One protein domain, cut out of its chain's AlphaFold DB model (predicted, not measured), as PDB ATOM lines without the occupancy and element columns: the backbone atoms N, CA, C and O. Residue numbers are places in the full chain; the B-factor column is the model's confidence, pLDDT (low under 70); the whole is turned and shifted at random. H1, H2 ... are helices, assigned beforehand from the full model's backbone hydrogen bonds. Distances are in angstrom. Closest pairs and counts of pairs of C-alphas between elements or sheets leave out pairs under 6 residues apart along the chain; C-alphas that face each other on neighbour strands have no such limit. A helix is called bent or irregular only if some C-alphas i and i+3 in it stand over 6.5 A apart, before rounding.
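What this domain is: This is residues 8 to 28 and 130 to 222 of the 232 residues of an uncharacterized protein of Iodidimonas gelatinilytica (UniProt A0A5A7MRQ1). Six helices make an up-and-down bundle, each running against the one before, with H3 in the middle, H1 and H2 at one end and H6 at the other. The printed part has 114 residues with six named helices, H1 to H6 in order, and no named strand: all helix. It is compact, with a radius of gyration of the C-alphas of 13.6 A and spans of 40 by 33 by 22 A.

How they stand to each other: Start at H1, residues 12 to 25; it touches the hub, H3, residues 152 to 164, the same way at 25 degrees, a shallow tilt, closest C-alphas Val 17 and Gly 159, 5.3 A. H2, residues 130 to 148, forms a hairpin with H3, touching it with residues 140 to 148 alone, closest C-alphas Ile 144 and Ala 155, 4.9 A. H4, residues 169 to 190, makes the next hairpin with H3, closest C-alphas Leu 164 and Gly 175, 4.9 A. H5, residues 195 to 208, touches H3, closest C-alphas Leu 154 and Ala 196, 4.4 A. H6, residues 213 to 222, forms a hairpin with H5, whose residues 202 to 206 alone touch it, closest C-alphas Ala 206 and Leu 215, 5.4 A. Every O i to N i+4 pair is within hydrogen-bond range in H1, H2, H5 and H6, against 6 of 9 in H3 and 16 of 18 in H4.

Where its parts are: Find C-alpha 12 at (274.923, 267.985, 218.225), where H1 begins its 19.8 A. H2 measures 26.6 A, H3 20.3 A, H4 31.9 A, H5 20.0 A and H6 14.5 A, ending at C-alpha 222, (276.342, 284.408, 240.645). H4 is only just irregular: C-alphas 184 and 187 are 6.8 A apart.

The domain as a whole: Look across the cut, residues 29 to 129 not printed: C-alphas 28 and 130 are 10.5 A apart. The links printed whole are tight. Residues 210 to 212 are under pLDDT 70.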
ATOM      1  N   ALA A   8     282.844 264.936 214.083       74.69
ATOM      2  CA  ALA A   8     283.501 264.482 215.312       74.69
ATOM      3  C   ALA A   8     282.644 264.765 216.557       74.69
ATOM      4  O   ALA A   8     282.653 263.986 217.507       74.69
ATOM      5  N   ARG A   9     281.847 265.836 216.528       76.31
ATOM      6  CA  ARG A   9     280.868 266.182 217.572       76.31
ATOM      7  C   ARG A   9     279.461 265.663 217.276       76.31
ATOM      8  O   ARG A   9     278.529 265.978 218.012       76.31
ATOM      9  N   GLY A  10     279.285 264.877 216.210       82.44
ATOM     10  CA  GLY A  10     278.005 264.275 215.832       82.44
ATOM     11  C   GLY A  10     276.912 265.285 215.468       82.44
ATOM     12  O   GLY A  10     275.734 264.980 215.644       82.44
ATOM     13  N   PHE A  11     277.285 266.486 215.010       86.50
ATOM     14  CA  PHE A  11     276.355 267.576 214.677       86.50
ATOM     15  C   PHE A  11     275.369 267.943 215.805       86.50
ATOM     16  O   PHE A  11     274.209 268.300 215.563       86.50
ATOM     17  N   GLN A  12     275.801 267.809 217.066       90.38
ATOM     18  CA  GLN A  12     274.923 267.985 218.225       90.38
ATOM     19  C   GLN A  12     274.323 269.388 218.305       90.38
ATOM     20  O   GLN A  12     273.140 269.532 218.630       90.38
ATOM     21  N   LEU A  13     275.111 270.421 217.999       92.06
ATOM     22  CA  LEU A  13     274.651 271.802 218.070       92.06
ATOM     23  C   LEU A  13     273.562 272.070 217.028       92.06
ATOM     24  O   LEU A  13     272.484 272.554 217.379       92.06
ATOM     25  N   SER A  14     273.799 271.700 215.771       92.06
ATOM     26  CA  SER A  14     272.826 271.873 214.689       92.06
ATOM     27  C   SER A  14     271.568 271.046 214.938       92.06
ATOM     28  O   SER A  14     270.464 271.551 214.742       92.06
ATOM     29  N   GLY A  15     271.704 269.814 215.438       93.94
ATOM     30  CA  GLY A  15     270.569 268.955 215.777       93.94
ATOM     31  C   GLY A  15     269.675 269.547 216.871       93.94
ATOM     32  O   GLY A  15     268.451 269.612 216.715       93.94
ATOM     33  N   VAL A  16     270.274 270.036 217.964       95.12
ATOM     34  CA  VAL A  16     269.529 270.703 219.043       95.12
ATOM     35  C   VAL A  16     268.864 271.971 218.528       95.12
ATOM     36  O   VAL A  16     267.666 272.153 218.735       95.12
ATOM     37  N   VAL A  17     269.603 272.836 217.842       95.62
ATOM     38  CA  VAL A  17     269.072 274.125 217.388       95.62
ATOM     39  C   VAL A  17     267.982 273.943 216.346       95.62
ATOM     40  O   VAL A  17     266.955 274.596 216.466       95.62
ATOM     41  N   ALA A  18     268.125 273.019 215.396       95.38
ATOM     42  CA  ALA A  18     267.078 272.723 214.421       95.38
ATOM     43  C   ALA A  18     265.790 272.244 215.105       95.38
ATOM     44  O   ALA A  18     264.703 272.744 214.805       95.38
ATOM     45  N   ARG A  19     265.904 271.324 216.074       95.44
ATOM     46  CA  ARG A  19     264.755 270.835 216.848       95.44
ATOM     47  C   ARG A  19     264.064 271.967 217.604       95.44
ATOM     48  O   ARG A  19     262.842 272.091 217.540       95.44
ATOM     49  N   GLN A  20     264.832 272.778 218.323       95.88
ATOM     50  CA  GLN A  20     264.284 273.855 219.147       95.88
ATOM     51  C   GLN A  20     263.752 275.019 218.303       95.88
ATOM     52  O   GLN A  20     262.715 275.594 218.625       95.88
ATOM     53  N   LEU A  21     264.386 275.320 217.170       96.12
ATOM     54  CA  LEU A  21     263.897 276.292 216.199       96.12
ATOM     55  C   LEU A  21     262.554 275.851 215.612       96.12
ATOM     56  O   LEU A  21     261.624 276.649 215.561       96.12
ATOM     57  N   ALA A  22     262.414 274.579 215.226       95.00
ATOM     58  CA  ALA A  22     261.150 274.050 214.716       95.00
ATOM     59  C   ALA A  22     260.012 274.176 215.747       95.00
ATOM     60  O   ALA A  22     258.879 274.521 215.390       95.00
ATOM     61  N   LEU A  23     260.318 273.952 217.029       92.88
ATOM     62  CA  LEU A  23     259.377 274.168 218.128       92.88
ATOM     63  C   LEU A  23     259.028 275.653 218.287       92.88
ATOM     64  O   LEU A  23     257.845 275.987 218.349       92.88
ATOM     65  N   TRP A  24     260.018 276.548 218.268       94.19
ATOM     66  CA  TRP A  24     259.782 277.990 218.377       94.19
ATOM     67  C   TRP A  24     258.943 278.520 217.210       94.19
ATOM     68  O   TRP A  24     257.959 279.224 217.415       94.19
ATOM     69  N   MET A  25     259.255 278.121 215.977       92.00
ATOM     70  CA  MET A  25     258.500 278.505 214.779       92.00
ATOM     71  C   MET A  25     257.060 277.966 214.779       92.00
ATOM     72  O   MET A  25     256.208 278.468 214.041       92.00
ATOM     73  N   SER A  26     256.773 276.974 215.626       88.69
ATOM     74  CA  SER A  26     255.438 276.420 215.851       88.69
ATOM     75  C   SER A  26     254.670 277.128 216.973       88.69
ATOM     76  O   SER A  26     253.678 276.579 217.456       88.69
ATOM     77  N   TYR A  27     255.092 278.336 217.370       87.06
ATOM     78  CA  TYR A  27     254.432 279.121 218.410       87.06
ATOM     79  C   TYR A  27     252.922 279.273 218.175       87.06
ATOM     80  O   TYR A  27     252.419 279.365 217.042       87.06
ATOM     81  N   GLU A  28     252.202 279.332 219.289       82.38
ATOM     82  CA  GLU A  28     250.772 279.586 219.307       82.38
ATOM     83  C   GLU A  28     250.509 281.094 219.325       82.38
ATOM     84  O   GLU A  28     251.085 281.838 220.117       82.38
ATOM     85  N   TYR A 130     254.350 288.209 215.237       93.62
ATOM     86  CA  TYR A 130     255.279 287.614 214.287       93.62
ATOM     87  C   TYR A 130     256.611 288.360 214.275       93.62
ATOM     88  O   TYR A 130     257.654 287.716 214.341       93.62
ATOM     89  N   GLN A 131     256.580 289.695 214.241       94.75
ATOM     90  CA  GLN A 131     257.801 290.500 214.243       94.75
ATOM     91  C   GLN A 131     258.624 290.288 215.516       94.75
ATOM     92  O   GLN A 131     259.830 290.066 215.434       94.75
ATOM     93  N   GLU A 132     257.980 290.284 216.687       94.06
ATOM     94  CA  GLU A 132     258.675 290.035 217.949       94.06
ATOM     95  C   GLU A 132     259.289 288.630 218.019       94.06
ATOM     96  O   GLU A 132     260.427 288.486 218.467       94.06
ATOM     97  N   GLU A 133     258.558 287.594 217.593       94.62
ATOM     98  CA  GLU A 133     259.074 286.221 217.593       94.62
ATOM     99  C   GLU A 133     260.227 286.044 216.603       94.62
ATOM    100  O   GLU A 133     261.231 285.431 216.958       94.62
ATOM    101  N   GLN A 134     260.138 286.610 215.392       95.56
ATOM    102  CA  GLN A 134     261.252 286.566 214.437       95.56
ATOM    103  C   GLN A 134     262.487 287.277 214.988       95.56
ATOM    104  O   GLN A 134     263.553 286.672 215.029       95.56
ATOM    105  N   ALA A 135     262.340 288.486 215.537       95.88
ATOM    106  CA  ALA A 135     263.462 289.205 216.138       95.88
ATOM    107  C   ALA A 135     264.087 288.442 217.324       95.88
ATOM    108  O   ALA A 135     265.297 288.496 217.544       95.88
ATOM    109  N   ARG A 136     263.283 287.722 218.122       95.81
ATOM    110  CA  ARG A 136     263.792 286.853 219.201       95.81
ATOM    111  C   ARG A 136     264.574 285.665 218.649       95.81
ATOM    112  O   ARG A 136     265.674 285.414 219.135       95.81
ATOM    113  N   ILE A 137     264.020 284.973 217.656       96.44
ATOM    114  CA  ILE A 137     264.657 283.829 216.997       96.44
ATOM    115  C   ILE A 137     265.983 284.254 216.364       96.44
ATOM    116  O   ILE A 137     266.999 283.612 216.607       96.44
ATOM    117  N   GLU A 138     265.994 285.356 215.616       97.19
ATOM    118  CA  GLU A 138     267.191 285.890 214.962       97.19
ATOM    119  C   GLU A 138     268.281 286.233 215.981       97.19
ATOM    120  O   GLU A 138     269.417 285.787 215.833       97.19
ATOM    121  N   ARG A 139     267.938 286.939 217.069       96.50
ATOM    122  CA  ARG A 139     268.897 287.237 218.149       96.50
ATOM    123  C   ARG A 139     269.444 285.977 218.814       96.50
ATOM    124  O   ARG A 139     270.630 285.917 219.122       96.50
ATOM    125  N   TRP A 140     268.593 284.984 219.058       97.00
ATOM    126  CA  TRP A 140     269.006 283.716 219.655       97.00
ATOM    127  C   TRP A 140     269.943 282.928 218.729       97.00
ATOM    128  O   TRP A 140     270.985 282.460 219.185       97.00
ATOM    129  N   LEU A 141     269.624 282.840 217.434       96.69
ATOM    130  CA  LEU A 141     270.468 282.180 216.434       96.69
ATOM    131  C   LEU A 141     271.820 282.883 216.277       96.69
ATOM    132  O   LEU A 141     272.849 282.212 216.324       96.69
ATOM    133  N   ALA A 142     271.824 284.214 216.165       95.44
ATOM    134  CA  ALA A 142     273.052 285.004 216.087       95.44
ATOM    135  C   ALA A 142     273.947 284.753 217.309       95.44
ATOM    136  O   ALA A 142     275.134 284.474 217.180       95.44
ATOM    137  N   ARG A 143     273.353 284.725 218.508       94.38
ATOM    138  CA  ARG A 143     274.091 284.474 219.748       94.38
ATOM    139  C   ARG A 143     274.726 283.081 219.801       94.38
ATOM    140  O   ARG A 143     275.819 282.928 220.343       94.38
ATOM    141  N   ILE A 144     274.041 282.070 219.274       95.25
ATOM    142  CA  ILE A 144     274.586 280.713 219.161       95.25
ATOM    143  C   ILE A 144     275.739 280.692 218.163       95.25
ATOM    144  O   ILE A 144     276.775 280.098 218.451       95.25
ATOM    145  N   GLU A 145     275.577 281.339 217.010       93.88
ATOM    146  CA  GLU A 145     276.605 281.403 215.977       93.88
ATOM    147  C   GLU A 145     277.885 282.090 216.471       93.88
ATOM    148  O   GLU A 145     278.970 281.533 216.291       93.88
ATOM    149  N   ASP A 146     277.755 283.212 217.180       92.94
ATOM    150  CA  ASP A 146     278.879 283.956 217.763       92.94
ATOM    151  C   ASP A 146     279.690 283.118 218.765       92.94
ATOM    152  O   ASP A 146     280.911 283.259 218.889       92.94
ATOM    153  N   LEU A 147     279.015 282.244 219.516       92.19
ATOM    154  CA  LEU A 147     279.641 281.429 220.557       92.19
ATOM    155  C   LEU A 147     280.088 280.056 220.060       92.19
ATOM    156  O   LEU A 147     281.006 279.492 220.650       92.19
ATOM    157  N   ALA A 148     279.521 279.531 218.974       91.69
ATOM    158  CA  ALA A 148     279.793 278.175 218.497       91.69
ATOM    159  C   ALA A 148     281.286 277.905 218.243       91.69
ATOM    160  O   ALA A 148     281.764 276.807 218.519       91.69
ATOM    161  N   GLY A 149     282.027 278.904 217.749       88.38
ATOM    162  CA  GLY A 149     283.454 278.762 217.448       88.38
ATOM    163  C   GLY A 149     284.382 278.824 218.666       88.38
ATOM    164  O   GLY A 149     285.470 278.265 218.619       88.38
ATOM    165  N   SER A 150     283.975 279.495 219.750       89.88
ATOM    166  CA  SER A 150     284.849 279.766 220.908       89.88
ATOM    167  C   SER A 150     284.394 279.092 222.205       89.88
ATOM    168  O   SER A 150     285.222 278.732 223.030       89.88
ATOM    169  N   HIS A 151     283.087 278.899 222.382       92.25
ATOM    170  CA  HIS A 151     282.452 278.373 223.590       92.25
ATOM    171  C   HIS A 151     281.338 277.393 223.186       92.25
ATOM    172  O   HIS A 151     280.154 277.641 223.423       92.25
ATOM    173  N   TYR A 152     281.714 276.289 222.532       92.50
ATOM    174  CA  TYR A 152     280.763 275.344 221.930       92.50
ATOM    175  C   TYR A 152     279.728 274.808 222.931       92.50
ATOM    176  O   TYR A 152     278.532 274.839 222.647       92.50
ATOM    177  N   ASP A 153     280.155 274.388 224.124       93.25
ATOM    178  CA  ASP A 153     279.242 273.837 225.137       93.25
ATOM    179  C   ASP A 153     278.255 274.889 225.658       93.25
ATOM    180  O   ASP A 153     277.084 274.597 225.908       93.25
ATOM    181  N   LEU A 154     278.697 276.147 225.753       94.75
ATOM    182  CA  LEU A 154     277.829 277.263 226.116       94.75
ATOM    183  C   LEU A 154     276.811 277.544 225.003       94.75
ATOM    184  O   LEU A 154     275.631 277.733 225.291       94.75
ATOM    185  N   ALA A 155     277.235 277.516 223.736       95.00
ATOM    186  CA  ALA A 155     276.345 277.654 222.582       95.00
ATOM    187  C   ALA A 155     275.289 276.532 222.537       95.00
ATOM    188  O   ALA A 155     274.111 276.790 222.279       95.00
ATOM    189  N   LEU A 156     275.686 275.299 222.865       94.94
ATOM    190  CA  LEU A 156     274.788 274.151 222.960       94.94
ATOM    191  C   LEU A 156     273.740 274.334 224.066       94.94
ATOM    192  O   LEU A 156     272.552 274.084 223.839       94.94
ATOM    193  N   GLU A 157     274.143 274.817 225.243       96.31
ATOM    194  CA  GLU A 157     273.199 275.110 226.328       96.31
ATOM    195  C   GLU A 157     272.271 276.288 226.011       96.31
ATOM    196  O   GLU A 157     271.078 276.212 226.317       96.31
ATOM    197  N   ILE A 158     272.739 277.329 225.314       96.50
ATOM    198  CA  ILE A 158     271.868 278.401 224.795       96.50
ATOM    199  C   ILE A 158     270.814 277.823 223.847       96.50
ATOM    200  O   ILE A 158     269.636 278.185 223.934       96.50
ATOM    201  N   GLY A 159     271.207 276.876 222.990       96.12
ATOM    202  CA  GLY A 159     270.284 276.113 222.156       96.12
ATOM    203  C   GLY A 159     269.195 275.419 222.983       96.12
ATOM    204  O   GLY A 159     268.002 275.539 222.701       96.12
ATOM    205  N   ARG A 160     269.584 274.739 224.068       96.19
ATOM    206  CA  ARG A 160     268.667 274.019 224.974       96.19
ATOM    207  C   ARG A 160     267.744 274.944 225.774       96.19
ATOM    208  O   ARG A 160     266.636 274.527 226.117       96.19
ATOM    209  N   CYS A 161     268.159 276.181 226.057       95.81
ATOM    210  CA  CYS A 161     267.365 277.159 226.810       95.81
ATOM    211  C   CYS A 161     266.037 277.522 226.136       95.81
ATOM    212  O   CYS A 161     265.098 277.901 226.833       95.81
ATOM    213  N   GLN A 162     265.914 277.347 224.816       94.56
ATOM    214  CA  GLN A 162     264.662 277.580 224.093       94.56
ATOM    215  C   GLN A 162     263.481 276.781 224.676       94.56
ATOM    216  O   GLN A 162     262.362 277.282 224.678       94.56
ATOM    217  N   ASN A 163     263.729 275.609 225.277       92.44
ATOM    218  CA  ASN A 163     262.702 274.756 225.894       92.44
ATOM    219  C   ASN A 163     261.924 275.435 227.049       92.44
ATOM    220  O   ASN A 163     260.899 274.931 227.504       92.44
ATOM    221  N   LEU A 164     262.407 276.579 227.548       91.44
ATOM    222  CA  LEU A 164     261.686 277.417 228.508       91.44
ATOM    223  C   LEU A 164     260.485 278.133 227.871       91.44
ATOM    224  O   LEU A 164     259.503 278.421 228.552       91.44
ATOM    225  N   VAL A 165     260.549 278.424 226.572       91.88
ATOM    226  CA  VAL A 165     259.535 279.188 225.844       91.88
ATOM    227  C   VAL A 165     258.479 278.224 225.306       91.88
ATOM    228  O   VAL A 165     258.674 277.569 224.284       91.88
ATOM    229  N   LYS A 166     257.342 278.122 226.009       86.69
ATOM    230  CA  LYS A 166     256.246 277.215 225.634       86.69
ATOM    231  C   LYS A 166     254.857 277.795 225.880       86.69
ATOM    232  O   LYS A 166     254.643 278.608 226.779       86.69
ATOM    233  N   GLY A 167     253.903 277.283 225.108       82.88
ATOM    234  CA  GLY A 167     252.484 277.588 225.243       82.88
ATOM    235  C   GLY A 167     252.130 279.020 224.853       82.88
ATOM    236  O   GLY A 167     252.800 279.651 224.035       82.88
ATOM    237  N   TYR A 168     251.061 279.522 225.465       79.88
ATOM    238  CA  TYR A 168     250.478 280.831 225.196       79.88
ATOM    239  C   TYR A 168     250.134 281.566 226.504       79.88
ATOM    240  O   TYR A 168     250.155 280.974 227.588       79.88
ATOM    241  N   GLY A 169     249.842 282.866 226.418       82.56
ATOM    242  CA  GLY A 169     249.420 283.679 227.559       82.56
ATOM    243  C   GLY A 169     250.463 283.743 228.682       82.56
ATOM    244  O   GLY A 169     251.626 284.074 228.454       82.56
ATOM    245  N   ASP A 170     250.036 283.433 229.906       82.19
ATOM    246  CA  ASP A 170     250.855 283.495 231.125       82.19
ATOM    247  C   ASP A 170     252.065 282.566 231.107       82.19
ATOM    248  O   ASP A 170     253.175 282.975 231.443       82.19
ATOM    249  N   THR A 171     251.849 281.314 230.704       84.94
ATOM    250  CA  THR A 171     252.905 280.301 230.646       84.94
ATOM    251  C   THR A 171     254.007 280.739 229.693       84.94
ATOM    252  O   THR A 171     255.186 280.687 230.040       84.94
ATOM    253  N   HIS A 172     253.616 281.270 228.533       88.06
ATOM    254  CA  HIS A 172     254.557 281.830 227.574       88.06
ATOM    255  C   HIS A 172     255.297 283.046 228.142       88.06
ATOM    256  O   HIS A 172     256.515 283.137 228.018       88.06
ATOM    257  N   ALA A 173     254.582 283.987 228.767       88.00
ATOM    258  CA  ALA A 173     255.181 285.199 229.323       88.00
ATOM    259  C   ALA A 173     256.224 284.889 230.409       88.00
ATOM    260  O   ALA A 173     257.308 285.472 230.393       88.00
ATOM    261  N   ARG A 174     255.931 283.939 231.307       88.12
ATOM    262  CA  ARG A 174     256.878 283.471 232.331       88.12
ATOM    263  C   ARG A 174     258.089 282.781 231.711       88.12
ATOM    264  O   ARG A 174     259.220 283.150 232.018       88.12
ATOM    265  N   GLY A 175     257.855 281.838 230.798       91.69
ATOM    266  CA  GLY A 175     258.917 281.107 230.106       91.69
ATOM    267  C   GLY A 175     259.869 282.029 229.343       91.69
ATOM    268  O   GLY A 175     261.087 281.930 229.486       91.69
ATOM    269  N   LEU A 176     259.315 282.997 228.608       92.25
ATOM    270  CA  LEU A 176     260.089 284.022 227.912       92.25
ATOM    271  C   LEU A 176     260.848 284.941 228.884       92.25
ATOM    272  O   LEU A 176     261.990 285.303 228.617       92.25
ATOM    273  N   GLY A 177     260.241 285.307 230.016       92.31
ATOM    274  CA  GLY A 177     260.908 286.082 231.063       92.31
ATOM    275  C   GLY A 177     262.141 285.363 231.616       92.31
ATOM    276  O   GLY A 177     263.219 285.954 231.679       92.31
ATOM    277  N   ASN A 178     262.006 284.075 231.941       92.50
ATOM    278  CA  ASN A 178     263.116 283.240 232.399       92.50
ATOM    279  C   ASN A 178     264.189 283.089 231.315       92.50
ATOM    280  O   ASN A 178     265.369 283.296 231.593       92.50
ATOM    281  N   PHE A 179     263.789 282.812 230.072       94.62
ATOM    282  CA  PHE A 179     264.706 282.743 228.934       94.62
ATOM    283  C   PHE A 179     265.533 284.028 228.789       94.62
ATOM    284  O   PHE A 179     266.757 283.964 228.719       94.62
ATOM    285  N   ASN A 180     264.892 285.201 228.825       94.31
ATOM    286  CA  ASN A 180     265.584 286.485 228.706       94.31
ATOM    287  C   ASN A 180     266.575 286.726 229.856       94.31
ATOM    288  O   ASN A 180     267.665 287.239 229.617       94.31
ATOM    289  N   ARG A 181     266.230 286.329 231.090       92.81
ATOM    290  CA  ARG A 181     267.148 286.408 232.241       92.81
ATOM    291  C   ARG A 181     268.383 285.528 232.042       92.81
ATOM    292  O   ARG A 181     269.490 285.980 232.311       92.81
ATOM    293  N   LEU A 182     268.203 284.306 231.534       93.69
ATOM    294  CA  LEU A 182     269.317 283.414 231.201       93.69
ATOM    295  C   LEU A 182     270.191 284.007 230.096       93.69
ATOM    296  O   LEU A 182     271.405 284.037 230.252       93.69
ATOM    297  N   MET A 183     269.588 284.523 229.020       95.19
ATOM    298  CA  MET A 183     270.329 285.159 227.924       95.19
ATOM    299  C   MET A 183     271.132 286.373 228.401       95.19
ATOM    300  O   MET A 183     272.282 286.528 228.001       95.19
ATOM    301  N   GLY A 184     270.573 287.178 229.311       93.06
ATOM    302  CA  GLY A 184     271.283 288.297 229.938       93.06
ATOM    303  C   GLY A 184     272.466 287.876 230.820       93.06
ATOM    304  O   GLY A 184     273.395 288.656 231.003       93.06
ATOM    305  N   ALA A 185     272.478 286.642 231.334       91.94
ATOM    306  CA  ALA A 185     273.598 286.105 232.107       91.94
ATOM    307  C   ALA A 185     274.718 285.521 231.224       91.94
ATOM    308  O   ALA A 185     275.834 285.331 231.705       91.94
ATOM    309  N   VAL A 186     274.461 285.247 229.939       93.00
ATOM    310  CA  VAL A 186     275.422 284.563 229.054       93.00
ATOM    311  C   VAL A 186     276.732 285.338 228.915       93.00
ATOM    312  O   VAL A 186     277.787 284.711 228.895       93.00
ATOM    313  N   ASP A 187     276.695 286.673 228.827       91.00
ATOM    314  CA  ASP A 187     277.919 287.487 228.718       91.00
ATOM    315  C   ASP A 187     278.851 287.286 229.922       91.00
ATOM    316  O   ASP A 187     280.060 287.154 229.753       91.00
ATOM    317  N   MET A 188     278.289 287.175 231.129       89.88
ATOM    318  CA  MET A 188     279.049 286.886 232.349       89.88
ATOM    319  C   MET A 188     279.584 285.448 232.358       89.88
ATOM    320  O   MET A 188     280.718 285.206 232.769       89.88
ATOM    321  N   LEU A 189     278.777 284.489 231.900       91.12
ATOM    322  CA  LEU A 189     279.141 283.070 231.880       91.12
ATOM    323  C   LEU A 189     280.208 282.748 230.830       91.12
ATOM    324  O   LEU A 189     280.976 281.813 231.027       91.12
ATOM    325  N   LYS A 190     280.296 283.530 229.747       90.44
ATOM    326  CA  LYS A 190     281.320 283.374 228.705       90.44
ATOM    327  C   LYS A 190     282.740 283.457 229.273       90.44
ATOM    328  O   LYS A 190     283.609 282.712 228.847       90.44
ATOM    329  N   SER A 191     282.967 284.323 230.260       88.62
ATOM    330  CA  SER A 191     284.286 284.518 230.879       88.62
ATOM    331  C   SER A 191     284.658 283.438 231.902       88.62
ATOM    332  O   SER A 191     285.729 283.513 232.503       88.62
ATOM    333  N   ARG A 192     283.786 282.451 232.141       88.94
ATOM    334  CA  ARG A 192     283.987 281.401 233.144       88.94
ATOM    335  C   ARG A 192     284.201 280.040 232.492       88.94
ATOM    336  O   ARG A 192     283.462 279.654 231.592       88.94
ATOM    337  N   ALA A 193     285.142 279.262 233.027       85.25
ATOM    338  CA  ALA A 193     285.396 277.896 232.564       85.25
ATOM    339  C   ALA A 193     284.195 276.950 232.792       85.25
ATOM    340  O   ALA A 193     283.958 276.052 231.991       85.25
ATOM    341  N   ASP A 194     283.407 277.176 233.847       90.38
ATOM    342  CA  ASP A 194     282.201 276.411 234.201       90.38
ATOM    343  C   ASP A 194     280.899 277.013 233.629       90.38
ATOM    344  O   ASP A 194     279.799 276.587 233.987       90.38
ATOM    345  N   GLY A 195     280.994 277.998 232.724       91.75
ATOM    346  CA  GLY A 195     279.853 278.789 232.258       91.75
ATOM    347  C   GLY A 195     278.711 277.968 231.649       91.75
ATOM    348  O   GLY A 195     277.541 278.257 231.903       91.75
ATOM    349  N   ALA A 196     279.030 276.917 230.888       93.88
ATOM    350  CA  ALA A 196     278.027 276.031 230.293       93.88
ATOM    351  C   ALA A 196     277.277 275.205 231.354       93.88
ATOM    352  O   ALA A 196     276.050 275.121 231.317       93.88
ATOM    353  N   ALA A 197     277.994 274.649 232.336       94.06
ATOM    354  CA  ALA A 197     277.392 273.886 233.429       94.06
ATOM    355  C   ALA A 197     276.476 274.770 234.290       94.06
ATOM    356  O   ALA A 197     275.337 274.399 234.573       94.06
ATOM    357  N   LEU A 198     276.923 275.987 234.612       93.75
ATOM    358  CA  LEU A 198     276.107 276.963 235.332       93.75
ATOM    359  C   LEU A 198     274.848 277.354 234.550       93.75
ATOM    360  O   LEU A 198     273.767 277.438 235.133       93.75
ATOM    361  N   LEU A 199     274.945 277.545 233.228       95.50
ATOM    362  CA  LEU A 199     273.766 277.817 232.404       95.50
ATOM    363  C   LEU A 199     272.778 276.642 232.418       95.50
ATOM    364  O   LEU A 199     271.567 276.859 232.506       95.50
ATOM    365  N   ALA A 200     273.278 275.404 232.378       95.19
ATOM    366  CA  ALA A 200     272.450 274.206 232.475       95.19
ATOM    367  C   ALA A 200     271.713 274.127 233.824       95.19
ATOM    368  O   ALA A 200     270.519 273.817 233.854       95.19
ATOM    369  N   GLU A 201     272.378 274.473 234.930       93.44
ATOM    370  CA  GLU A 201     271.748 274.553 236.250       93.44
ATOM    371  C   GLU A 201     270.679 275.646 236.331       93.44
ATOM    372  O   GLU A 201     269.593 275.409 236.866       93.44
ATOM    373  N   LEU A 202     270.959 276.837 235.794       93.25
ATOM    374  CA  LEU A 202     269.986 277.929 235.733       93.25
ATOM    375  C   LEU A 202     268.758 277.520 234.914       93.25
ATOM    376  O   LEU A 202     267.626 277.787 235.318       93.25
ATOM    377  N   ARG A 203     268.967 276.827 233.790       94.50
ATOM    378  CA  ARG A 203     267.891 276.278 232.956       94.50
ATOM    379  C   ARG A 203     267.068 275.239 233.710       94.50
ATOM    380  O   ARG A 203     265.844 275.274 233.623       94.50
ATOM    381  N   ALA A 204     267.712 274.331 234.441       92.81
ATOM    382  CA  ALA A 204     267.018 273.333 235.250       92.81
ATOM    383  C   ALA A 204     266.179 273.989 236.358       92.81
ATOM    384  O   ALA A 204     265.005 273.660 236.506       92.81
ATOM    385  N   ALA A 205     266.736 274.980 237.061       90.81
ATOM    386  CA  ALA A 205     266.014 275.748 238.075       90.81
ATOM    387  C   ALA A 205     264.812 276.502 237.481       90.81
ATOM    388  O   ALA A 205     263.727 276.488 238.052       90.81
ATOM    389  N   ALA A 206     264.977 277.099 236.298       90.19
ATOM    390  CA  ALA A 206     263.907 277.801 235.594       90.19
ATOM    391  C   ALA A 206     262.781 276.878 235.088       90.19
ATOM    392  O   ALA A 206     261.664 277.349 234.887       90.19
ATOM    393  N   LEU A 207     263.069 275.594 234.847       88.44
ATOM    394  CA  LEU A 207     262.069 274.587 234.471       88.44
ATOM    395  C   LEU A 207     261.338 273.996 235.680       88.44
ATOM    396  O   LEU A 207     260.194 273.575 235.532       88.44
ATOM    397  N   ALA A 208     262.005 273.927 236.834       84.94
ATOM    398  CA  ALA A 208     261.454 273.355 238.060       84.94
ATOM    399  C   ALA A 208     260.543 274.327 238.826       84.94
ATOM    400  O   ALA A 208     259.741 273.884 239.644       84.94
ATOM    401  N   ASP A 209     260.667 275.632 238.575       76.81
ATOM    402  CA  ASP A 209     259.978 276.666 239.339       76.81
ATOM    403  C   ASP A 209     259.029 277.505 238.473       76.81
ATOM    404  O   ASP A 209     259.442 278.382 237.707       76.81
ATOM    405  N   ASP A 210     257.730 277.274 238.661       63.03
ATOM    406  CA  ASP A 210     256.661 278.025 238.001       63.03
ATOM    407  C   ASP A 210     256.592 279.505 238.432       63.03
ATOM    408  O   ASP A 210     256.034 280.323 237.694       63.03
ATOM    409  N   GLN A 211     257.148 279.864 239.599       65.69
ATOM    410  CA  GLN A 211     257.158 281.221 240.167       65.69
ATOM    411  C   GLN A 211     258.481 281.977 239.927       65.69
ATOM    412  O   GLN A 211     258.524 283.201 240.064       65.69
ATOM    413  N   GLY A 212     259.556 281.287 239.529       69.56
ATOM    414  CA  GLY A 212     260.850 281.873 239.149       69.56
ATOM    415  C   GLY A 212     261.711 282.422 240.301       69.56
ATOM    416  O   GLY A 212     262.669 283.166 240.054       69.56
ATOM    417  N   GLN A 213     261.397 282.074 241.547       76.50
ATOM    418  CA  GLN A 213     262.176 282.400 242.744       76.50
ATOM    419  C   GLN A 213     263.535 281.689 242.745       76.50
ATOM    420  O   GLN A 213     264.563 282.357 242.846       76.50
ATOM    421  N   ALA A 214     263.566 280.377 242.497       77.06
ATOM    422  CA  ALA A 214     264.786 279.568 242.475       77.06
ATOM    423  C   ALA A 214     265.796 280.064 241.426       77.06
ATOM    424  O   ALA A 214     267.008 280.098 241.661       77.06
ATOM    425  N   LEU A 215     265.299 280.507 240.264       82.31
ATOM    426  CA  LEU A 215     266.135 281.135 239.241       82.31
ATOM    427  C   LEU A 215     266.717 282.468 239.734       82.31
ATOM    428  O   LEU A 215     267.897 282.744 239.533       82.31
ATOM    429  N   THR A 216     265.885 283.299 240.360       83.06
ATOM    430  CA  THR A 216     266.291 284.622 240.854       83.06
ATOM    431  C   THR A 216     267.371 284.496 241.932       83.06
ATOM    432  O   THR A 216     268.365 285.217 241.890       83.06
ATOM    433  N   GLU A 217     267.221 283.542 242.848       81.88
ATOM    434  CA  GLU A 217     268.198 283.258 243.902       81.88
ATOM    435  C   GLU A 217     269.540 282.781 243.338       81.88
ATOM    436  O   GLU A 217     270.586 283.324 243.703       81.88
ATOM    437  N   LYS A 218     269.531 281.826 242.397       82.88
ATOM    438  CA  LYS A 218     270.765 281.361 241.743       82.88
ATOM    439  C   LYS A 218     271.460 282.480 240.961       82.88
ATOM    440  O   LYS A 218     272.679 282.613 241.055       82.88
ATOM    441  N   LEU A 219     270.709 283.314 240.236       84.00
ATOM    442  CA  LEU A 219     271.270 284.477 239.536       84.00
ATOM    443  C   LEU A 219     271.896 285.484 240.511       84.00
ATOM    444  O   LEU A 219     273.002 285.963 240.268       84.00
ATOM    445  N   ALA A 220     271.240 285.763 241.640       82.00
ATOM    446  CA  ALA A 220     271.791 286.636 242.674       82.00
ATOM    447  C   ALA A 220     273.070 286.055 243.309       82.00
ATOM    448  O   ALA A 220     273.996 286.802 243.626       82.00
ATOM    449  N   GLY A 221     273.147 284.729 243.465       78.75
ATOM    450  CA  GLY A 221     274.349 284.032 243.926       78.75
ATOM    451  C   GLY A 221     275.543 284.191 242.978       78.75
ATOM    452  O   GLY A 221     276.664 284.395 243.442       78.75
ATOM    453  N   LEU A 222     275.304 284.188 241.661       77.12
ATOM    454  CA  LEU A 222     276.342 284.408 240.645       77.12
ATOM    455  C   LEU A 222     276.927 285.823 240.708       77.12
ATOM    456  O   LEU A 222     278.140 285.986 240.629       77.12
TER     457      LEU A 222